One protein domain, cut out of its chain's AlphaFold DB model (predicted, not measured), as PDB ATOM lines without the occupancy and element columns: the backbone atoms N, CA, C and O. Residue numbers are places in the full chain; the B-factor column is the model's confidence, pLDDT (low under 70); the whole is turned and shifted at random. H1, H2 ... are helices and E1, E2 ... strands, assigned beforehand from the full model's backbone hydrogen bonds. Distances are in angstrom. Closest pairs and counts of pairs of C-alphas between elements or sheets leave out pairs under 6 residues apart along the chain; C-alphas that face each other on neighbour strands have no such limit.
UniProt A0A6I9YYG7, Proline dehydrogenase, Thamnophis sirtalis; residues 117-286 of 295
ATOM      1  N   LYS A 117     229.913 175.563 166.032       91.25
ATOM      2  CA  LYS A 117     230.062 176.927 166.547       91.25
ATOM      3  C   LYS A 117     228.810 177.386 167.295       91.25
ATOM      4  O   LYS A 117     228.926 177.823 168.434       91.25
ATOM      5  N   GLU A 118     227.637 177.247 166.680       91.75
ATOM      6  CA  GLU A 118     226.358 177.646 167.288       91.75
ATOM      7  C   GLU A 118     226.080 176.861 168.574       91.75
ATOM      8  O   GLU A 118     225.717 177.445 169.594       91.75
ATOM      9  N   ILE A 119     226.323 175.545 168.553       91.81
ATOM     10  CA  ILE A 119     226.158 174.695 169.734       91.81
ATOM     11  C   ILE A 119     227.095 175.170 170.850       91.81
ATOM     12  O   ILE A 119     226.644 175.383 171.973       91.81
ATOM     13  N   LYS A 120     228.377 175.414 170.549       91.19
ATOM     14  CA  LYS A 120     229.355 175.905 171.530       91.19
ATOM     15  C   LYS A 120     228.959 177.257 172.133       91.19
ATOM     16  O   LYS A 120     229.062 177.427 173.345       91.19
ATOM     17  N   GLU A 121     228.482 178.195 171.319       91.69
ATOM     18  CA  GLU A 121     227.988 179.498 171.788       91.69
ATOM     19  C   GLU A 121     226.781 179.338 172.726       91.69
ATOM     20  O   GLU A 121     226.725 179.968 173.786       91.69
ATOM     21  N   THR A 122     225.848 178.441 172.390       91.50
ATOM     22  CA  THR A 122     224.698 178.122 173.246       91.50
ATOM     23  C   THR A 122     225.128 177.489 174.570       91.50
ATOM     24  O   THR A 122     224.632 177.900 175.623       91.50
ATOM     25  N   LEU A 123     226.074 176.545 174.548       91.31
ATOM     26  CA  LEU A 123     226.622 175.922 175.758       91.31
ATOM     27  C   LEU A 123     227.258 176.965 176.683       91.31
ATOM     28  O   LEU A 123     226.893 177.050 177.855       91.31
ATOM     29  N   GLN A 124     228.131 177.819 176.141       89.69
ATOM     30  CA  GLN A 124     228.789 178.887 176.899       89.69
ATOM     31  C   GLN A 124     227.783 179.879 177.486       89.69
ATOM     32  O   GLN A 124     227.907 180.290 178.641       89.69
ATOM     33  N   ARG A 125     226.746 180.245 176.721       89.12
ATOM     34  CA  ARG A 125     225.667 181.103 177.222       89.12
ATOM     35  C   ARG A 125     224.951 180.459 178.407       89.12
ATOM     36  O   ARG A 125     224.734 181.147 179.395       89.12
ATOM     37  N   LEU A 126     224.596 179.173 178.335       89.62
ATOM     38  CA  LEU A 126     223.936 178.469 179.444       89.62
ATOM     39  C   LEU A 126     224.840 178.378 180.681       89.62
ATOM     40  O   LEU A 126     224.383 178.668 181.788       89.62
ATOM     41  N   GLN A 127     226.130 178.091 180.493       88.62
ATOM     42  CA  GLN A 127     227.106 178.058 181.585       88.62
ATOM     43  C   GLN A 127     227.228 179.397 182.313       88.62
ATOM     44  O   GLN A 127     227.221 179.418 183.542       88.62
ATOM     45  N   HIS A 128     227.307 180.516 181.582       87.81
ATOM     46  CA  HIS A 128     227.365 181.853 182.190       87.81
ATOM     47  C   HIS A 128     226.117 182.185 183.020       87.81
ATOM     48  O   HIS A 128     226.173 183.034 183.905       87.81
ATOM     49  N   LEU A 129     224.999 181.501 182.761       87.88
ATOM     50  CA  LEU A 129     223.764 181.615 183.534       87.88
ATOM     51  C   LEU A 129     223.694 180.634 184.713       87.88
ATOM     52  O   LEU A 129     222.660 180.548 185.371       87.88
ATOM     53  N   GLY A 130     224.764 179.878 184.974       87.94
ATOM     54  CA  GLY A 130     224.795 178.842 186.005       87.94
ATOM     55  C   GLY A 130     223.991 177.591 185.641       87.94
ATOM     56  O   GLY A 130     223.740 176.755 186.508       87.94
ATOM     57  N   VAL A 131     223.585 177.440 184.375       88.62
ATOM     58  CA  VAL A 131     222.858 176.265 183.887       88.62
ATOM     59  C   VAL A 131     223.855 175.298 183.270       88.62
ATOM     60  O   VAL A 131     224.553 175.633 182.315       88.62
ATOM     61  N   ARG A 132     223.904 174.070 183.790       90.88
ATOM     62  CA  ARG A 132     224.697 173.000 183.186       90.88
ATOM     63  C   ARG A 132     223.927 172.388 182.010       90.88
ATOM     64  O   ARG A 132     222.870 171.803 182.249       90.88
ATOM     65  N   PRO A 133     224.430 172.488 180.771       92.06
ATOM     66  CA  PRO A 133     223.794 171.851 179.629       92.06
ATOM     67  C   PRO A 133     223.976 170.326 179.640       92.06
ATOM     68  O   PRO A 133     225.007 169.807 180.066       92.06
ATOM     69  N   LEU A 134     222.963 169.637 179.121       93.56
ATOM     70  CA  LEU A 134     222.979 168.229 178.736       93.56
ATOM     71  C   LEU A 134     222.740 168.208 177.226       93.56
ATOM     72  O   LEU A 134     221.657 168.595 176.782       93.56
ATOM     73  N   LEU A 135     223.747 167.838 176.432       93.25
ATOM     74  CA  LEU A 135     223.553 167.744 174.987       93.25
ATOM     75  C   LEU A 135     222.795 166.468 174.636       93.25
ATOM     76  O   LEU A 135     223.143 165.389 175.104       93.25
ATOM     77  N   ALA A 136     221.782 166.609 173.788       92.00
ATOM     78  CA  ALA A 136     220.933 165.523 173.328       92.00
ATOM     79  C   ALA A 136     221.033 165.397 171.810       92.00
ATOM     80  O   ALA A 136     220.935 166.397 171.092       92.00
ATOM     81  N   VAL A 137     221.221 164.171 171.327       88.12
ATOM     82  CA  VAL A 137     221.139 163.861 169.897       88.12
ATOM     83  C   VAL A 137     219.700 163.418 169.638       88.12
ATOM     84  O   VAL A 137     219.309 162.362 170.133       88.12
ATOM     85  N   PRO A 138     218.881 164.203 168.910       87.56
ATOM     86  CA  PRO A 138     217.447 163.948 168.766       87.56
ATOM     87  C   PRO A 138     217.188 162.881 167.693       87.56
ATOM     88  O   PRO A 138     216.503 163.130 166.704       87.56
ATOM     89  N   ILE A 139     217.804 161.714 167.858       88.12
ATOM     90  CA  ILE A 139     217.653 160.553 166.990       88.12
ATOM     91  C   ILE A 139     217.053 159.441 167.843       88.12
ATOM     92  O   ILE A 139     217.521 159.198 168.953       88.12
ATOM     93  N   GLU A 140     216.007 158.810 167.332       88.25
ATOM     94  CA  GLU A 140     215.325 157.669 167.935       88.25
ATOM     95  C   GLU A 140     214.579 156.910 166.837       88.25
ATOM     96  O   GLU A 140     214.434 157.408 165.713       88.25
ATOM     97  N   GLU A 141     214.137 155.707 167.163       88.06
ATOM     98  CA  GLU A 141     213.313 154.867 166.304       88.06
ATOM     99  C   GLU A 141     212.119 154.342 167.109       88.06
ATOM    100  O   GLU A 141     212.255 153.992 168.282       88.06
ATOM    101  N   ASP A 142     210.955 154.280 166.465       84.75
ATOM    102  CA  ASP A 142     209.764 153.603 166.983       84.75
ATOM    103  C   ASP A 142     209.485 152.345 166.148       84.75
ATOM    104  O   ASP A 142     209.867 152.243 164.978       84.75
ATOM    105  N   VAL A 143     208.788 151.382 166.745       81.25
ATOM    106  CA  VAL A 143     208.364 150.138 166.090       81.25
ATOM    107  C   VAL A 143     207.497 150.457 164.870       81.25
ATOM    108  O   VAL A 143     206.506 151.183 164.958       81.25
ATOM    109  N   GLY A 144     207.855 149.876 163.723       78.31
ATOM    110  CA  GLY A 144     207.179 150.099 162.443       78.31
ATOM    111  C   GLY A 144     207.738 151.246 161.589       78.31
ATOM    112  O   GLY A 144     207.200 151.496 160.510       78.31
ATOM    113  N   GLU A 145     208.805 151.930 162.014       79.19
ATOM    114  CA  GLU A 145     209.538 152.852 161.142       79.19
ATOM    115  C   GLU A 145     210.620 152.123 160.324       79.19
ATOM    116  O   GLU A 145     211.595 151.620 160.870       79.19
ATOM    117  N   GLU A 146     210.504 152.105 158.992       64.50
ATOM    118  CA  GLU A 146     211.552 151.550 158.117       64.50
ATOM    119  C   GLU A 146     212.764 152.499 158.015       64.50
ATOM    120  O   GLU A 146     212.618 153.685 157.694       64.50
ATOM    121  N   LYS A 147     213.981 151.979 158.246       70.12
ATOM    122  CA  LYS A 147     215.259 152.706 158.088       70.12
ATOM    123  C   LYS A 147     216.229 151.975 157.153       70.12
ATOM    124  O   LYS A 147     216.091 150.790 156.870       70.12
ATOM    125  N   GLU A 148     217.256 152.698 156.703       74.00
ATOM    126  CA  GLU A 148     218.266 152.291 155.705       74.00
ATOM    127  C   GLU A 148     219.316 151.265 156.220       74.00
ATOM    128  O   GLU A 148     220.486 151.315 155.832       74.00
ATOM    129  N   GLY A 149     218.935 150.341 157.109       87.06
ATOM    130  CA  GLY A 149     219.811 149.279 157.628       87.06
ATOM    131  C   GLY A 149     220.971 149.755 158.522       87.06
ATOM    132  O   GLY A 149     220.960 150.861 159.061       87.06
ATOM    133  N   GLU A 150     222.001 148.909 158.688       94.06
ATOM    134  CA  GLU A 150     223.119 149.124 159.639       94.06
ATOM    135  C   GLU A 150     223.843 150.467 159.476       94.06
ATOM    136  O   GLU A 150     224.191 151.112 160.464       94.06
ATOM    137  N   GLY A 151     224.014 150.928 158.233       94.75
ATOM    138  CA  GLY A 151     224.722 152.174 157.947       94.75
ATOM    139  C   GLY A 151     224.039 153.415 158.528       94.75
ATOM    140  O   GLY A 151     224.698 154.435 158.733       94.75
ATOM    141  N   TRP A 152     222.733 153.353 158.815       94.12
ATOM    142  CA  TRP A 152     222.030 154.415 159.534       94.12
ATOM    143  C   TRP A 152     222.507 154.499 160.990       94.12
ATOM    144  O   TRP A 152     222.908 155.571 161.447       94.12
ATOM    145  N   TYR A 153     222.575 153.365 161.689       96.12
ATOM    146  CA  TYR A 153     223.043 153.325 163.073       96.12
ATOM    147  C   TYR A 153     224.541 153.642 163.208       96.12
ATOM    148  O   TYR A 153     224.948 154.261 164.191       96.12
ATOM    149  N   ASP A 154     225.365 153.281 162.218       96.81
ATOM    150  CA  ASP A 154     226.788 153.658 162.187       96.81
ATOM    151  C   ASP A 154     226.967 155.187 162.095       96.81
ATOM    152  O   ASP A 154     227.769 155.781 162.822       96.81
ATOM    153  N   LYS A 155     226.166 155.859 161.254       95.62
ATOM    154  CA  LYS A 155     226.142 157.333 161.164       95.62
ATOM    155  C   LYS A 155     225.652 157.974 162.464       95.62
ATOM    156  O   LYS A 155     226.174 159.019 162.870       95.62
ATOM    157  N   ASN A 156     224.677 157.357 163.130       96.00
ATOM    158  CA  ASN A 156     224.182 157.829 164.421       96.00
ATOM    159  C   ASN A 156     225.262 157.709 165.500       96.00
ATOM    160  O   ASN A 156     225.485 158.672 166.232       96.00
ATOM    161  N   ALA A 157     225.997 156.592 165.542       97.19
ATOM    162  CA  ALA A 157     227.132 156.418 166.447       97.19
ATOM    163  C   ALA A 157     228.181 157.516 166.231       97.19
ATOM    164  O   ALA A 157     228.606 158.163 167.187       97.19
ATOM    165  N   HIS A 158     228.528 157.816 164.976       96.44
ATOM    166  CA  HIS A 158     229.457 158.904 164.657       96.44
ATOM    167  C   HIS A 158     228.941 160.286 165.102       96.44
ATOM    168  O   HIS A 158     229.693 161.102 165.645       96.44
ATOM    169  N   SER A 159     227.641 160.539 164.928       94.62
ATOM    170  CA  SER A 159     226.992 161.770 165.399       94.62
ATOM    171  C   SER A 159     227.038 161.881 166.925       94.62
ATOM    172  O   SER A 159     227.256 162.969 167.459       94.62
ATOM    173  N   MET A 160     226.899 160.757 167.636       96.12
ATOM    174  CA  MET A 160     227.028 160.726 169.090       96.12
ATOM    175  C   MET A 160     228.454 161.018 169.557       96.12
ATOM    176  O   MET A 160     228.628 161.852 170.441       96.12
ATOM    177  N   ILE A 161     229.471 160.420 168.928       96.38
ATOM    178  CA  ILE A 161     230.886 160.721 169.215       96.38
ATOM    179  C   ILE A 161     231.187 162.213 169.011       96.38
ATOM    180  O   ILE A 161     231.764 162.862 169.881       96.38
ATOM    181  N   THR A 162     230.709 162.788 167.907       94.12
ATOM    182  CA  THR A 162     230.849 164.228 167.627       94.12
ATOM    183  C   THR A 162     230.195 165.084 168.721       94.12
ATOM    184  O   THR A 162     230.723 166.115 169.144       94.12
ATOM    185  N   CYS A 163     229.037 164.654 169.219       93.44
ATOM    186  CA  CYS A 163     228.325 165.342 170.289       93.44
ATOM    187  C   CYS A 163     229.016 165.190 171.661       93.44
ATOM    188  O   CYS A 163     229.005 166.135 172.457       93.44
ATOM    189  N   LEU A 164     229.699 164.069 171.923       95.12
ATOM    190  CA  LEU A 164     230.579 163.917 173.090       95.12
ATOM    191  C   LEU A 164     231.717 164.944 173.056       95.12
ATOM    192  O   LEU A 164     231.931 165.631 174.054       95.12
ATOM    193  N   ASP A 165     232.379 165.126 171.909       93.62
ATOM    194  CA  ASP A 165     233.436 166.138 171.757       93.62
ATOM    195  C   ASP A 165     232.924 167.560 172.020       93.62
ATOM    196  O   ASP A 165     233.571 168.349 172.715       93.62
ATOM    197  N   LEU A 166     231.727 167.883 171.523       92.06
ATOM    198  CA  LEU A 166     231.072 169.164 171.798       92.06
ATOM    199  C   LEU A 166     230.726 169.338 173.283       92.06
ATOM    200  O   LEU A 166     230.849 170.442 173.819       92.06
ATOM    201  N   SER A 167     230.330 168.254 173.956       91.50
ATOM    202  CA  SER A 167     229.934 168.270 175.367       91.50
ATOM    203  C   SER A 167     231.097 168.636 176.289       91.50
ATOM    204  O   SER A 167     230.884 169.362 177.261       91.50
ATOM    205  N   VAL A 168     232.327 168.206 175.972       90.88
ATOM    206  CA  VAL A 168     233.533 168.481 176.781       90.88
ATOM    207  C   VAL A 168     233.738 169.979 177.020       90.88
ATOM    208  O   VAL A 168     234.092 170.393 178.123       90.88
ATOM    209  N   GLY A 169     233.475 170.813 176.012       79.56
ATOM    210  CA  GLY A 169     233.618 172.267 176.121       79.56
ATOM    211  C   GLY A 169     232.466 172.977 176.836       79.56
ATOM    212  O   GLY A 169     232.527 174.195 176.997       79.56
ATOM    213  N   GLY A 170     231.408 172.251 177.213       77.12
ATOM    214  CA  GLY A 170     230.126 172.825 177.618       77.12
ATOM    215  C   GLY A 170     229.852 172.891 179.116       77.12
ATOM    216  O   GLY A 170     228.907 173.574 179.494       77.12
ATOM    217  N   ALA A 171     230.607 172.199 179.980       83.69
ATOM    218  CA  ALA A 171     230.461 172.260 181.442       83.69
ATOM    219  C   ALA A 171     231.617 171.572 182.179       83.69
ATOM    220  O   ALA A 171     232.136 170.570 181.689       83.69
ATOM    221  N   PRO A 172     231.949 172.000 183.413       86.06
ATOM    222  CA  PRO A 172     232.594 171.106 184.368       86.06
ATOM    223  C   PRO A 172     231.714 169.864 184.584       86.06
ATOM    224  O   PRO A 172     230.519 169.998 184.853       86.06
ATOM    225  N   ASN A 173     232.303 168.667 184.517       89.56
ATOM    226  CA  ASN A 173     231.574 167.387 184.505       89.56
ATOM    227  C   ASN A 173     230.530 167.331 183.370       89.56
ATOM    228  O   ASN A 173     229.326 167.350 183.654       89.56
ATOM    229  N   PRO A 174     230.983 167.308 182.107       94.31
ATOM    230  CA  PRO A 174     230.106 167.340 180.945       94.31
ATOM    231  C   PRO A 174     229.185 166.118 180.900       94.31
ATOM    232  O   PRO A 174     229.522 165.043 181.405       94.31
ATOM    233  N   MET A 175     228.000 166.299 180.318       94.94
ATOM    234  CA  MET A 175     226.964 165.271 180.247       94.94
ATOM    235  C   MET A 175     226.336 165.248 178.856       94.94
ATOM    236  O   MET A 175     226.123 166.301 178.249       94.94
ATOM    237  N   MET A 176     225.982 164.052 178.400       95.81
ATOM    238  CA  MET A 176     225.302 163.814 177.136       95.81
ATOM    239  C   MET A 176     224.156 162.819 177.335       95.81
ATOM    240  O   MET A 176     224.268 161.887 178.128       95.81
ATOM    241  N   GLN A 177     223.062 163.025 176.616       96.88
ATOM    242  CA  GLN A 177     221.939 162.108 176.528       96.88
ATOM    243  C   GLN A 177     222.152 161.112 175.374       96.88
ATOM    244  O   GLN A 177     222.617 161.487 174.294       96.88
ATOM    245  N   LEU A 178     221.796 159.850 175.610       97.12
ATOM    246  CA  LEU A 178     221.831 158.759 174.638       97.12
ATOM    247  C   LEU A 178     220.478 158.045 174.615       97.12
ATOM    248  O   LEU A 178     219.938 157.713 175.664       97.12
ATOM    249  N   LYS A 179     219.955 157.764 173.420       97.69
ATOM    250  CA  LYS A 179     218.840 156.830 173.210       97.69
ATOM    251  C   LYS A 179     219.376 155.549 172.615       97.69
ATOM    252  O   LYS A 179     220.197 155.594 171.698       97.69
ATOM    253  N   VAL A 180     218.929 154.422 173.144       97.56
ATOM    254  CA  VAL A 180     219.367 153.112 172.669       97.56
ATOM    255  C   VAL A 180     218.812 152.869 171.274       97.56
ATOM    256  O   VAL A 180     219.548 152.357 170.436       97.56
ATOM    257  N   THR A 181     217.581 153.305 170.982       96.94
ATOM    258  CA  THR A 181     216.969 153.081 169.659       96.94
ATOM    259  C   THR A 181     217.673 153.823 168.520       96.94
ATOM    260  O   THR A 181     217.619 153.418 167.363       96.94
ATOM    261  N   ALA A 182     218.447 154.866 168.831       96.19
ATOM    262  CA  ALA A 182     219.327 155.505 167.854       96.19
ATOM    263  C   ALA A 182     220.483 154.594 167.400       96.19
ATOM    264  O   ALA A 182     221.111 154.855 166.373       96.19
ATOM    265  N   LEU A 183     220.783 153.549 168.176       97.31
ATOM    266  CA  LEU A 183     221.853 152.576 167.969       97.31
ATOM    267  C   LEU A 183     221.343 151.129 168.044       97.31
ATOM    268  O   LEU A 183     222.148 150.216 168.179       97.31
ATOM    269  N   MET A 184     220.048 150.867 167.988       96.69
ATOM    270  CA  MET A 184     219.511 149.509 168.015       96.69
ATOM    271  C   MET A 184     218.082 149.562 167.505       96.69
ATOM    272  O   MET A 184     217.319 150.391 167.981       96.69
ATOM    273  N   ALA A 185     217.701 148.698 166.568       96.12
ATOM    274  CA  ALA A 185     216.345 148.721 166.031       96.12
ATOM    275  C   ALA A 185     215.301 148.597 167.149       96.12
ATOM    276  O   ALA A 185     215.444 147.778 168.069       96.12
ATOM    277  N   ALA A 186     214.226 149.379 167.056       95.94
ATOM    278  CA  ALA A 186     213.150 149.354 168.042       95.94
ATOM    279  C   ALA A 186     212.442 147.987 168.049       95.94
ATOM    280  O   ALA A 186     212.093 147.468 169.112       95.94
ATOM    281  N   GLU A 187     212.321 147.347 166.879       95.56
ATOM    282  CA  GLU A 187     211.814 145.972 166.763       95.56
ATOM    283  C   GLU A 187     212.716 144.962 167.481       95.56
ATOM    284  O   GLU A 187     212.207 144.109 168.203       95.56
ATOM    285  N   LEU A 188     214.045 145.093 167.393       96.88
ATOM    286  CA  LEU A 188     214.949 144.223 168.151       96.88
ATOM    287  C   LEU A 188     214.785 144.445 169.663       96.88
ATOM    288  O   LEU A 188     214.739 143.481 170.428       96.88
ATOM    289  N   CYS A 189     214.648 145.700 170.107       97.81
ATOM    290  CA  CYS A 189     214.371 146.011 171.514       97.81
ATOM    291  C   CYS A 189     213.068 145.343 171.991       97.81
ATOM    292  O   CYS A 189     212.983 144.838 173.114       97.81
ATOM    293  N   LYS A 190     212.048 145.313 171.131       97.31
ATOM    294  CA  LYS A 190     210.779 144.635 171.395       97.31
ATOM    295  C   LYS A 190     210.947 143.116 171.437       97.31
ATOM    296  O   LYS A 190     210.470 142.522 172.401       97.31
ATOM    297  N   THR A 191     211.658 142.495 170.490       97.00
ATOM    298  CA  THR A 191     211.956 141.051 170.537       97.00
ATOM    299  C   THR A 191     212.669 140.692 171.838       97.00
ATOM    300  O   THR A 191     212.176 139.851 172.586       97.00
ATOM    301  N   ILE A 192     213.759 141.389 172.181       98.00
ATOM    302  CA  ILE A 192     214.511 141.168 173.430       98.00
ATOM    303  C   ILE A 192     213.594 141.315 174.650       98.00
ATOM    304  O   ILE A 192     213.628 140.488 175.561       98.00
ATOM    305  N   THR A 193     212.732 142.333 174.662       97.12
ATOM    306  CA  THR A 193     211.763 142.531 175.747       97.12
ATOM    307  C   THR A 193     210.804 141.349 175.885       97.12
ATOM    308  O   THR A 193     210.536 140.922 177.008       97.12
ATOM    309  N   LEU A 194     210.306 140.797 174.775       96.50
ATOM    310  CA  LEU A 194     209.448 139.609 174.789       96.50
ATOM    311  C   LEU A 194     210.206 138.374 175.292       96.50
ATOM    312  O   LEU A 194     209.665 137.612 176.092       96.50
ATOM    313  N   CYS A 195     211.470 138.200 174.902       96.50
ATOM    314  CA  CYS A 195     212.311 137.108 175.398       96.50
ATOM    315  C   CYS A 195     212.493 137.172 176.923       96.50
ATOM    316  O   CYS A 195     212.386 136.151 177.603       96.50
ATOM    317  N   LEU A 196     212.689 138.374 177.479       96.31
ATOM    318  CA  LEU A 196     212.865 138.603 178.919       96.31
ATOM    319  C   LEU A 196     211.617 138.299 179.769       96.31
ATOM    320  O   LEU A 196     211.709 138.289 180.995       96.31
ATOM    321  N   GLN A 197     210.456 138.032 179.164       93.38
ATOM    322  CA  GLN A 197     209.249 137.636 179.904       93.38
ATOM    323  C   GLN A 197     209.297 136.179 180.395       93.38
ATOM    324  O   GLN A 197     208.553 135.816 181.306       93.38
ATOM    325  N   ASN A 198     210.185 135.354 179.831       92.06
ATOM    326  CA  ASN A 198     210.313 133.932 180.151       92.06
ATOM    327  C   ASN A 198     211.655 133.634 180.841       92.06
ATOM    328  O   ASN A 198     212.675 134.247 180.536       92.06
ATOM    329  N   LYS A 199     211.689 132.637 181.739       87.62
ATOM    330  CA  LYS A 199     212.907 132.270 182.501       87.62
ATOM    331  C   LYS A 199     214.095 131.876 181.618       87.62
ATOM    332  O   LYS A 199     215.235 132.206 181.943       87.62
ATOM    333  N   GLU A 200     213.828 131.168 180.524       88.31
ATOM    334  CA  GLU A 200     214.854 130.764 179.557       88.31
ATOM    335  C   GLU A 200     215.483 131.989 178.891       88.31
ATOM    336  O   GLU A 200     216.703 132.115 178.877       88.31
ATOM    337  N   GLY A 201     214.659 132.947 178.454       87.44
ATOM    338  CA  GLY A 201     215.139 134.194 177.864       87.44
ATOM    339  C   GLY A 201     215.916 135.064 178.851       87.44
ATOM    340  O   GLY A 201     216.938 135.617 178.472       87.44
ATOM    341  N   ILE A 202     215.515 135.124 180.128       89.06
ATOM    342  CA  ILE A 202     216.291 135.816 181.179       89.06
ATOM    343  C   ILE A 202     217.689 135.201 181.341       89.06
ATOM    344  O   ILE A 202     218.670 135.923 181.498       89.06
ATOM    345  N   SER A 203     217.788 133.872 181.304       91.06
ATOM    346  CA  SER A 203     219.074 133.175 181.450       91.06
ATOM    347  C   SER A 203     219.956 133.362 180.208       91.06
ATOM    348  O   SER A 203     221.172 133.531 180.313       91.06
ATOM    349  N   ASP A 204     219.335 133.356 179.028       93.44
ATOM    350  CA  ASP A 204     220.005 133.516 177.742       93.44
ATOM    351  C   ASP A 204     220.491 134.955 177.491       93.44
ATOM    352  O   ASP A 204     221.591 135.151 176.974       93.44
ATOM    353  N   LEU A 205     219.715 135.955 177.919       96.50
ATOM    354  CA  LEU A 205     220.022 137.391 177.871       96.50
ATOM    355  C   LEU A 205     220.636 137.888 179.192       96.50
ATOM    356  O   LEU A 205     220.322 138.977 179.670       96.50
ATOM    357  N   SER A 206     221.511 137.089 179.801       96.88
ATOM    358  CA  SER A 206     222.231 137.477 181.019       96.88
ATOM    359  C   SER A 206     223.181 138.655 180.782       96.88
ATOM    360  O   SER A 206     223.713 138.851 179.683       96.88
ATOM    361  N   ILE A 207     223.424 139.444 181.834       97.38
ATOM    362  CA  ILE A 207     224.296 140.625 181.771       97.38
ATOM    363  C   ILE A 207     225.707 140.236 181.322       97.38
ATOM    364  O   ILE A 207     226.293 140.917 180.484       97.38
ATOM    365  N   GLU A 208     226.222 139.106 181.799       97.19
ATOM    366  CA  GLU A 208     227.546 138.591 181.459       97.19
ATOM    367  C   GLU A 208     227.673 138.311 179.956       97.19
ATOM    368  O   GLU A 208     228.665 138.693 179.330       97.19
ATOM    369  N   LYS A 209     226.646 137.700 179.348       97.50
ATOM    370  CA  LYS A 209     226.613 137.438 177.901       97.50
ATOM    371  C   LYS A 209     226.545 138.730 177.091       97.50
ATOM    372  O   LYS A 209     227.258 138.862 176.095       97.50
ATOM    373  N   VAL A 210     225.731 139.695 177.522       98.25
ATOM    374  CA  VAL A 210     225.633 141.009 176.863       98.25
ATOM    375  C   VAL A 210     226.968 141.761 176.950       98.25
ATOM    376  O   VAL A 210     227.434 142.292 175.943       98.25
ATOM    377  N   MET A 211     227.642 141.742 178.103       98.00
ATOM    378  CA  MET A 211     228.973 142.343 178.280       98.00
ATOM    379  C   MET A 211     230.046 141.676 177.407       98.00
ATOM    380  O   MET A 211     230.881 142.364 176.808       98.00
ATOM    381  N   ALA A 212     230.022 140.343 177.288       97.62
ATOM    382  CA  ALA A 212     230.936 139.616 176.410       97.62
ATOM    383  C   ALA A 212     230.753 140.038 174.942       97.62
ATOM    384  O   ALA A 212     231.743 140.342 174.266       97.62
ATOM    385  N   ALA A 213     229.500 140.151 174.486       97.50
ATOM    386  CA  ALA A 213     229.157 140.623 173.146       97.50
ATOM    387  C   ALA A 213     229.564 142.090 172.908       97.50
ATOM    388  O   ALA A 213     230.131 142.411 171.862       97.50
ATOM    389  N   MET A 214     229.352 142.978 173.888       96.50
ATOM    390  CA  MET A 214     229.833 144.370 173.840       96.50
ATOM    391  C   MET A 214     231.353 144.454 173.659       96.50
ATOM    392  O   MET A 214     231.844 145.314 172.925       96.50
ATOM    393  N   SER A 215     232.086 143.535 174.290       95.12
ATOM    394  CA  SER A 215     233.549 143.431 174.203       95.12
ATOM    395  C   SER A 215     234.039 142.788 172.897       95.12
ATOM    396  O   SER A 215     235.241 142.616 172.716       95.12
ATOM    397  N   GLY A 216     233.130 142.429 171.984       93.94
ATOM    398  CA  GLY A 216     233.454 141.875 170.670       93.94
ATOM    399  C   GLY A 216     233.539 140.351 170.604       93.94
ATOM    400  O   GLY A 216     233.922 139.834 169.557       93.94
ATOM    401  N   HIS A 217     233.174 139.623 171.665       95.81
ATOM    402  CA  HIS A 217     233.055 138.166 171.585       95.81
ATOM    403  C   HIS A 217     231.813 137.784 170.777       95.81
ATOM    404  O   HIS A 217     230.753 138.394 170.928       95.81
ATOM    405  N   GLU A 218     231.921 136.744 169.954       92.31
ATOM    406  CA  GLU A 218     230.752 136.181 169.286       92.31
ATOM    407  C   GLU A 218     229.896 135.428 170.308       92.31
ATOM    408  O   GLU A 218     230.302 134.411 170.870       92.31
ATOM    409  N   VAL A 219     228.700 135.955 170.560       94.56
ATOM    410  CA  VAL A 219     227.735 135.386 171.500       94.56
ATOM    411  C   VAL A 219     226.436 135.124 170.758       94.56
ATOM    412  O   VAL A 219     225.870 136.027 170.142       94.56
ATOM    413  N   ALA A 220     225.957 133.887 170.837       94.25
ATOM    414  CA  ALA A 220     224.638 133.519 170.350       94.25
ATOM    415  C   ALA A 220     223.606 133.632 171.480       94.25
ATOM    416  O   ALA A 220     223.792 133.089 172.576       94.25
ATOM    417  N   PHE A 221     222.514 134.323 171.189       96.31
ATOM    418  CA  PHE A 221     221.303 134.386 171.991       96.31
ATOM    419  C   PHE A 221     220.267 133.496 171.304       96.31
ATOM    420  O   PHE A 221     219.806 133.797 170.202       96.31
ATOM    421  N   SER A 222     219.964 132.363 171.932       95.25
ATOM    422  CA  SER A 222     219.015 131.353 171.451       95.25
ATOM    423  C   SER A 222     217.605 131.893 171.215       95.25
ATOM    424  O   SER A 222     216.889 131.381 170.359       95.25
ATOM    425  N   CYS A 223     217.208 132.937 171.946       94.62
ATOM    426  CA  CYS A 223     215.893 133.553 171.815       94.62
ATOM    427  C   CYS A 223     215.771 134.520 170.623       94.62
ATOM    428  O   CYS A 223     214.689 135.054 170.395       94.62
ATOM    429  N   LEU A 224     216.863 134.761 169.892       96.94
ATOM    430  CA  LEU A 224     216.926 135.658 168.741       96.94
ATOM    431  C   LEU A 224     217.223 134.866 167.461       96.94
ATOM    432  O   LEU A 224     217.968 133.883 167.475       96.94
ATOM    433  N   SER A 225     216.701 135.328 166.327       97.31
ATOM    434  CA  SER A 225     217.094 134.815 165.010       97.31
ATOM    435  C   SER A 225     218.568 135.114 164.697       97.31
ATOM    436  O   SER A 225     219.241 135.881 165.391       97.31
ATOM    437  N   GLN A 226     219.108 134.514 163.633       97.00
ATOM    438  CA  GLN A 226     220.491 134.767 163.215       97.00
ATOM    439  C   GLN A 226     220.719 136.240 162.837       97.00
ATOM    440  O   GLN A 226     221.740 136.819 163.210       97.00
ATOM    441  N   GLU A 227     219.769 136.851 162.132       96.00
ATOM    442  CA  GLU A 227     219.835 138.260 161.727       96.00
ATOM    443  C   GLU A 227     219.746 139.192 162.941       96.00
ATOM    444  O   GLU A 227     220.561 140.105 163.082       96.00
ATOM    445  N   GLU A 228     218.831 138.914 163.876       97.19
ATOM    446  CA  GLU A 228     218.708 139.663 165.132       97.19
ATOM    447  C   GLU A 228     219.960 139.533 166.002       97.19
ATOM    448  O   GLU A 228     220.420 140.528 166.554       97.19
ATOM    449  N   ASN A 229     220.564 138.342 166.083       97.81
ATOM    450  CA  ASN A 229     221.840 138.138 166.772       97.81
ATOM    451  C   ASN A 229     222.948 139.018 166.177       97.81
ATOM    452  O   ASN A 229     223.667 139.702 166.908       97.81
ATOM    453  N   GLN A 230     223.074 139.033 164.847       96.88
ATOM    454  CA  GLN A 230     224.067 139.864 164.163       96.88
ATOM    455  C   GLN A 230     223.817 141.356 164.405       96.88
ATOM    456  O   GLN A 230     224.763 142.095 164.707       96.88
ATOM    457  N   HIS A 231     222.560 141.798 164.305       97.38
ATOM    458  CA  HIS A 231     222.178 143.185 164.557       97.38
ATOM    459  C   HIS A 231     222.421 143.582 166.020       97.38
ATOM    460  O   HIS A 231     222.963 144.657 166.295       97.38
ATOM    461  N   PHE A 232     222.102 142.702 166.971       98.19
ATOM    462  CA  PHE A 232     222.304 142.958 168.392       98.19
ATOM    463  C   PHE A 232     223.789 143.095 168.721       98.19
ATOM    464  O   PHE A 232     224.193 144.085 169.326       98.19
ATOM    465  N   GLN A 233     224.637 142.188 168.230       97.75
ATOM    466  CA  GLN A 233     226.088 142.279 168.427       97.75
ATOM    467  C   GLN A 233     226.692 143.556 167.819       97.75
ATOM    468  O   GLN A 233     227.610 144.144 168.392       97.75
ATOM    469  N   LYS A 234     226.219 144.008 166.649       97.69
ATOM    470  CA  LYS A 234     226.653 145.295 166.067       97.69
ATOM    471  C   LYS A 234     226.185 146.479 166.914       97.69
ATOM    472  O   LYS A 234     226.972 147.385 167.180       97.69
ATOM    473  N   SER A 235     224.944 146.438 167.389       98.19
ATOM    474  CA  SER A 235     224.351 147.469 168.247       98.19
ATOM    475  C   SER A 235     225.088 147.608 169.576       98.19
ATOM    476  O   SER A 235     225.487 148.712 169.948       98.19
ATOM    477  N   LEU A 236     225.391 146.486 170.233       98.56
ATOM    478  CA  LEU A 236     226.198 146.436 171.451       98.56
ATOM    479  C   LEU A 236     227.615 146.974 171.234       98.56
ATOM    480  O   LEU A 236     228.107 147.728 172.071       98.56
ATOM    481  N   ARG A 237     228.253 146.664 170.099       98.06
ATOM    482  CA  ARG A 237     229.560 147.240 169.740       98.06
ATOM    483  C   ARG A 237     229.488 148.754 169.546       98.06
ATOM    484  O   ARG A 237     230.345 149.462 170.063       98.06
ATOM    485  N   ARG A 238     228.461 149.270 168.861       98.25
ATOM    486  CA  ARG A 238     228.253 150.721 168.686       98.25
ATOM    487  C   ARG A 238     228.057 151.428 170.029       98.25
ATOM    488  O   ARG A 238     228.732 152.421 170.296       98.25
ATOM    489  N   LEU A 239     227.195 150.889 170.890       98.50
ATOM    490  CA  LEU A 239     226.969 151.397 172.246       98.50
ATOM    491  C   LEU A 239     228.246 151.361 173.092       98.50
ATOM    492  O   LEU A 239     228.547 152.335 173.782       98.50
ATOM    493  N   ASN A 240     229.019 150.274 173.002       98.38
ATOM    494  CA  ASN A 240     230.284 150.139 173.713       98.38
ATOM    495  C   ASN A 240     231.310 151.186 173.259       98.38
ATOM    496  O   ASN A 240     231.910 151.840 174.104       98.38
ATOM    497  N   SER A 241     231.450 151.419 171.951       98.31
ATOM    498  CA  SER A 241     232.345 152.453 171.412       98.31
ATOM    499  C   SER A 241     231.966 153.861 171.884       98.31
ATOM    500  O   SER A 241     232.842 154.655 172.229       98.31
ATOM    501  N   VAL A 242     230.666 154.180 171.938       98.25
ATOM    502  CA  VAL A 242     230.187 155.475 172.455       98.25
ATOM    503  C   VAL A 242     230.463 155.607 173.954       98.25
ATOM    504  O   VAL A 242     230.961 156.644 174.392       98.25
ATOM    505  N   ALA A 243     230.195 154.558 174.739       98.19
ATOM    506  CA  ALA A 243     230.475 154.542 176.173       98.19
ATOM    507  C   ALA A 243     231.975 154.676 176.469       98.19
ATOM    508  O   ALA A 243     232.359 155.521 177.277       98.19
ATOM    509  N   GLN A 244     232.818 153.912 175.770       98.12
ATOM    510  CA  GLN A 244     234.271 153.989 175.876       98.12
ATOM    511  C   GLN A 244     234.764 155.416 175.631       98.12
ATOM    512  O   GLN A 244     235.449 155.990 176.478       98.12
ATOM    513  N   TYR A 245     234.365 156.019 174.507       98.19
ATOM    514  CA  TYR A 245     234.789 157.373 174.158       98.19
ATOM    515  C   TYR A 245     234.327 158.402 175.195       98.19
ATOM    516  O   TYR A 245     235.080 159.303 175.566       98.19
ATOM    517  N   ALA A 246     233.102 158.262 175.713       97.75
ATOM    518  CA  ALA A 246     232.590 159.145 176.753       97.75
ATOM    519  C   ALA A 246     233.428 159.062 178.037       97.75
ATOM    520  O   ALA A 246     233.804 160.099 178.587       97.75
ATOM    521  N   VAL A 247     233.778 157.848 178.476       97.44
ATOM    522  CA  VAL A 247     234.638 157.619 179.648       97.44
ATOM    523  C   VAL A 247     236.025 158.228 179.437       97.44
ATOM    524  O   VAL A 247     236.501 158.962 180.304       97.44
ATOM    525  N   GLU A 248     236.645 157.995 178.277       96.69
ATOM    526  CA  GLU A 248     237.960 158.546 177.917       96.69
ATOM    527  C   GLU A 248     237.970 160.083 177.908       96.69
ATOM    528  O   GLU A 248     238.938 160.712 178.340       96.69
ATOM    529  N   LYS A 249     236.872 160.706 177.464       96.69
ATOM    530  CA  LYS A 249     236.696 162.167 177.462       96.69
ATOM    531  C   LYS A 249     236.184 162.738 178.785       96.69
ATOM    532  O   LYS A 249     236.074 163.958 178.917       96.69
ATOM    533  N   GLY A 250     235.860 161.894 179.764       96.38
ATOM    534  CA  GLY A 250     235.296 162.321 181.043       96.38
ATOM    535  C   GLY A 250     233.880 162.905 180.942       96.38
ATOM    536  O   GLY A 250     233.516 163.773 181.739       96.38
ATOM    537  N   VAL A 251     233.086 162.446 179.973       96.88
ATOM    538  CA  VAL A 251     231.683 162.829 179.764       96.88
ATOM    539  C   VAL A 251     230.769 161.761 180.358       96.88
ATOM    540  O   VAL A 251     230.950 160.569 180.129       96.88
ATOM    541  N   ARG A 252     229.759 162.181 181.124       97.31
ATOM    542  CA  ARG A 252     228.728 161.266 181.639       97.31
ATOM    543  C   ARG A 252     227.655 161.046 180.580       97.31
ATOM    544  O   ARG A 252     227.153 162.016 180.017       97.31
ATOM    545  N   VAL A 253     227.268 159.797 180.362       98.06
ATOM    546  CA  VAL A 253     226.200 159.415 179.435       98.06
ATOM    547  C   VAL A 253     224.953 159.063 180.228       98.06
ATOM    548  O   VAL A 253     224.987 158.194 181.099       98.06
ATOM    549  N   LEU A 254     223.858 159.752 179.934       97.88
ATOM    550  CA  LEU A 254     222.538 159.489 180.492       97.88
ATOM    551  C   LEU A 254     221.739 158.758 179.427       97.88
ATOM    552  O   LEU A 254     221.424 159.340 178.390       97.88
ATOM    553  N   VAL A 255     221.463 157.482 179.668       98.06
ATOM    554  CA  VAL A 255     220.644 156.677 178.771       98.06
ATOM    555  C   VAL A 255     219.181 156.977 179.072       98.06
ATOM    556  O   VAL A 255     218.716 156.789 180.200       98.06
ATOM    557  N   ASP A 256     218.476 157.509 178.080       96.94
ATOM    558  CA  ASP A 256     217.064 157.847 178.185       96.94
ATOM    559  C   ASP A 256     216.210 156.581 178.248       96.94
ATOM    560  O   ASP A 256     216.464 155.590 177.564       96.94
ATOM    561  N   ALA A 257     215.139 156.656 179.032       94.69
ATOM    562  CA  ALA A 257     214.018 155.748 178.873       94.69
ATOM    563  C   ALA A 257     213.164 156.219 177.692       94.69
ATOM    564  O   ALA A 257     212.915 157.417 177.540       94.69
ATOM    565  N   GLU A 258     212.684 155.276 176.888       95.19
ATOM    566  CA  GLU A 258     211.968 155.564 175.646       95.19
ATOM    567  C   GLU A 258     210.532 155.032 175.752       95.19
ATOM    568  O   GLU A 258     209.808 155.354 176.703       95.19
ATOM    569  N   TYR A 259     210.093 154.212 174.797       93.50
ATOM    570  CA  TYR A 259     208.775 153.604 174.835       93.50
ATOM    571  C   TYR A 259     208.672 152.516 175.907       93.50
ATOM    572  O   TYR A 259     209.512 151.627 176.037       93.50
ATOM    573  N   THR A 260     207.565 152.532 176.646       93.38
ATOM    574  CA  THR A 260     207.364 151.656 177.809       93.38
ATOM    575  C   THR A 260     207.429 150.167 177.468       93.38
ATOM    576  O   THR A 260     207.870 149.368 178.290       93.38
ATOM    577  N   TYR A 261     207.017 149.792 176.255       93.62
ATOM    578  CA  TYR A 261     206.965 148.407 175.793       93.62
ATOM    579  C   TYR A 261     208.337 147.835 175.381       93.62
ATOM    580  O   TYR A 261     208.420 146.634 175.146       93.62
ATOM    581  N   ILE A 262     209.397 148.655 175.319       95.81
ATOM    582  CA  ILE A 262     210.787 148.211 175.087       95.81
ATOM    583  C   ILE A 262     211.710 148.422 176.290       95.81
ATOM    584  O   ILE A 262     212.862 147.989 176.264       95.81
ATOM    585  N   ASN A 263     211.224 149.055 177.362       94.88
ATOM    586  CA  ASN A 263     212.027 149.383 178.543       94.88
ATOM    587  C   ASN A 263     212.835 148.206 179.126       94.88
ATOM    588  O   ASN A 263     213.966 148.455 179.546       94.88
ATOM    589  N   PRO A 264     212.341 146.950 179.171       95.81
ATOM    590  CA  PRO A 264     213.145 145.824 179.648       95.81
ATOM    591  C   PRO A 264     214.428 145.602 178.840       95.81
ATOM    592  O   PRO A 264     215.492 145.440 179.436       95.81
ATOM    593  N   ALA A 265     214.368 145.676 177.507       97.75
ATOM    594  CA  ALA A 265     215.562 145.595 176.666       97.75
ATOM    595  C   ALA A 265     216.493 146.798 176.864       97.75
ATOM    596  O   ALA A 265     217.706 146.619 176.985       97.75
ATOM    597  N   LEU A 266     215.935 148.011 176.965       97.75
ATOM    598  CA  LEU A 266     216.730 149.216 177.230       97.75
ATOM    599  C   LEU A 266     217.460 149.117 178.570       97.75
ATOM    600  O   LEU A 266     218.644 149.436 178.666       97.75
ATOM    601  N   THR A 267     216.766 148.616 179.593       97.25
ATOM    602  CA  THR A 267     217.318 148.407 180.933       97.25
ATOM    603  C   THR A 267     218.418 147.356 180.899       97.25
ATOM    604  O   THR A 267     219.494 147.615 181.425       97.25
ATOM    605  N   LEU A 268     218.201 146.208 180.245       98.19
ATOM    606  CA  LEU A 268     219.215 145.160 180.101       98.19
ATOM    607  C   LEU A 268     220.520 145.721 179.521       98.19
ATOM    608  O   LEU A 268     221.591 145.562 180.108       98.19
ATOM    609  N   VAL A 269     220.416 146.412 178.385       98.38
ATOM    610  CA  VAL A 269     221.565 146.998 177.689       98.38
ATOM    611  C   VAL A 269     222.236 148.075 178.539       98.38
ATOM    612  O   VAL A 269     223.456 148.073 178.688       98.38
ATOM    613  N   THR A 270     221.453 148.961 179.157       98.50
ATOM    614  CA  THR A 270     221.986 150.041 179.999       98.50
ATOM    615  C   THR A 270     222.711 149.491 181.223       98.50
ATOM    616  O   THR A 270     223.802 149.954 181.547       98.50
ATOM    617  N   ILE A 271     222.157 148.472 181.884       98.25
ATOM    618  CA  ILE A 271     222.801 147.827 183.032       98.25
ATOM    619  C   ILE A 271     224.087 147.112 182.605       98.25
ATOM    620  O   ILE A 271     225.082 147.222 183.316       98.25
ATOM    621  N   ALA A 272     224.127 146.469 181.433       98.44
ATOM    622  CA  ALA A 272     225.364 145.890 180.903       98.44
ATOM    623  C   ALA A 272     226.432 146.962 180.604       98.44
ATOM    624  O   ALA A 272     227.605 146.790 180.951       98.44
ATOM    625  N   MET A 273     226.038 148.115 180.048       98.56
ATOM    626  CA  MET A 273     226.939 149.263 179.872       98.56
ATOM    627  C   MET A 273     227.454 149.796 181.214       98.56
ATOM    628  O   MET A 273     228.647 150.065 181.351       98.56
ATOM    629  N   MET A 274     226.577 149.919 182.215       98.56
ATOM    630  CA  MET A 274     226.951 150.335 183.568       98.56
ATOM    631  C   MET A 274     227.916 149.337 184.213       98.56
ATOM    632  O   MET A 274     228.933 149.757 184.753       98.56
ATOM    633  N   ALA A 275     227.645 148.034 184.120       98.06
ATOM    634  CA  ALA A 275     228.519 146.988 184.646       98.06
ATOM    635  C   ALA A 275     229.907 146.998 183.980       98.06
ATOM    636  O   ALA A 275     230.910 146.745 184.643       98.06
ATOM    637  N   THR A 276     229.972 147.356 182.693       97.69
ATOM    638  CA  THR A 276     231.232 147.465 181.941       97.69
ATOM    639  C   THR A 276     232.037 148.707 182.335       97.69
ATOM    640  O   THR A 276     233.239 148.618 182.579       97.69
ATOM    641  N   TRP A 277     231.393 149.877 182.408       98.06
ATOM    642  CA  TRP A 277     232.102 151.163 182.446       98.06
ATOM    643  C   TRP A 277     232.066 151.886 183.798       98.06
ATOM    644  O   TRP A 277     232.925 152.730 184.050       98.06
ATOM    645  N   ASN A 278     231.148 151.550 184.709       98.00
ATOM    646  CA  ASN A 278     231.028 152.212 186.017       98.00
ATOM    647  C   ASN A 278     231.894 151.569 187.111       98.00
ATOM    648  O   ASN A 278     231.440 151.371 188.236       98.00
ATOM    649  N   THR A 279     233.148 151.242 186.803       94.31
ATOM    650  CA  THR A 279     234.048 150.553 187.745       94.31
ATOM    651  C   THR A 279     234.591 151.487 188.829       94.31
ATOM    652  O   THR A 279     234.510 151.185 190.014       94.31
ATOM    653  N   GLN A 280     235.131 152.645 188.435       92.88
ATOM    654  CA  GLN A 280     235.729 153.620 189.362       92.88
ATOM    655  C   GLN A 280     234.815 154.818 189.642       92.88
ATOM    656  O   GLN A 280     234.880 155.424 190.712       92.88
ATOM    657  N   LYS A 281     233.998 155.209 188.658       95.44
ATOM    658  CA  LYS A 281     233.101 156.371 188.710       95.44
ATOM    659  C   LYS A 281     231.817 156.062 187.934       95.44
ATOM    660  O   LYS A 281     231.872 155.286 186.985       95.44
ATOM    661  N   PRO A 282     230.681 156.687 188.284       96.81
ATOM    662  CA  PRO A 282     229.434 156.513 187.548       96.81
ATOM    663  C   PRO A 282     229.458 157.346 186.258       96.81
ATOM    664  O   PRO A 282     229.152 158.545 186.269       96.81
ATOM    665  N   TRP A 283     229.839 156.719 185.149       97.75
ATOM    666  CA  TRP A 283     229.892 157.338 183.825       97.75
ATOM    667  C   TRP A 283     228.598 157.152 183.044       97.75
ATOM    668  O   TRP A 283     228.118 158.106 182.441       97.75
ATOM    669  N   ILE A 284     228.016 155.957 183.110       98.50
ATOM    670  CA  ILE A 284     226.760 155.590 182.460       98.50
ATOM    671  C   ILE A 284     225.635 155.634 183.491       98.50
ATOM    672  O   ILE A 284     225.770 155.103 184.594       98.50
ATOM    673  N   TRP A 285     224.534 156.287 183.149       98.06
ATOM    674  CA  TRP A 285     223.389 156.486 184.030       98.06
ATOM    675  C   TRP A 285     222.133 155.961 183.350       98.06
ATOM    676  O   TRP A 285     221.923 156.219 182.168       98.06
ATOM    677  N   ASN A 286     221.301 155.252 184.111       97.19
ATOM    678  CA  ASN A 286     219.988 154.806 183.662       97.19
ATOM    679  C   ASN A 286     218.906 155.833 184.028       97.19
ATOM    680  O   ASN A 286     219.024 156.529 185.042       97.19
TER     681      ASN A 286
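This is residues 117 to 286 of the 295 residues of the protein "Proline dehydrogenase" of Thamnophis sirtalis (UniProt A0A6I9YYG7). A small parallel sheet, E1, E2 and E3, is covered by two long helices, H2 and H6, which run side by side over one face, while H7 packs on the sheet at E3 and crosses H6. Short helices H3, H4 and H5 gather at one end of the domain, and H1 lies at the opposite end, followed by a long link that runs back past E1. The printed part has 170 residues with seven named helices and three named strands, in the order H1 H2 E1 H3 H4 H5 H6 E2 H7 E3; the class is mostly helix, in two layers, with H2, H6 and H7 on one face of the sheet. It is compact, with a radius of gyration of the C-alphas of 16.3 A and spans of 52 by 37 by 26 A.

H1, residues 117 to 128, begins at C-alpha 117 (230.062, 176.927, 166.547) and is 16.6 A long. H2 is residues 150 to 168, 27.9 A, and E1 is residues 175 to 178. H3 is residues 186 to 195, H4 199 to 204 and H5 207 to 214. H6, residues 226 to 248, is 33.0 A long and begins at C-alpha 226 (220.491, 134.767, 163.215). E2 is residues 252 to 255, H7 263 to 277, 20.5 A, and E3 284 to 286, ending at C-alpha 286 (219.988, 154.806, 183.662).

E2 is the inner strand, parallel to E1, with N 176 and O 252 2.9 A apart, and to E3, with N 285 and O 253 2.8 A apart, both within hydrogen-bond range. H2 lies over E1 and runs along the strands, at 5 degrees on the local plane. H6 touches H2 at a shallow tilt of 12 degrees, the same way, closest at the C-alphas of Ile 161 and Val 242, 6.2 A. H7 touches H6 at a steep tilt of 47 degrees, closest at the C-alphas of Asn 240 and Met 273, 7.1 A. E2, H7 and E3 form a strand-helix-strand unit, two parallel neighbour strands with a helix between, its crossover right-handed; E1, H3 to H6 and E2 form another. H5 touches H7 about perpendicular, 74 degrees, with the C-alphas of Ile 207 and Ala 272 closest at 5.4 A. H3 touches residues 263 to 266 of H7, with the C-alphas of Thr 193 and Ala 265 closest at 5.0 A. H4 is close to H3 but not clearly touching, the C-alphas of Cys 195 and Gly 201 being closest at 4.8 A. H1 is close to H2 but not clearly touching, the C-alphas of Lys 120 and Leu 166 being closest at 7.0 A. In H1 to H7 every O i to N i+4 pair is within hydrogen-bond range.

The two C-alphas farthest apart are those of His 128 and Glu 200, 52.7 A. The printed part has no cut. The links H1 to H2, 21 residues, and H5 to H6, 11 residues, are long; in the first, residues 135 to 136 pair, parallel, with residues 176 to 177 of E1. The mean pLDDT of the printed part is 94.0, and residue 146 is under 70.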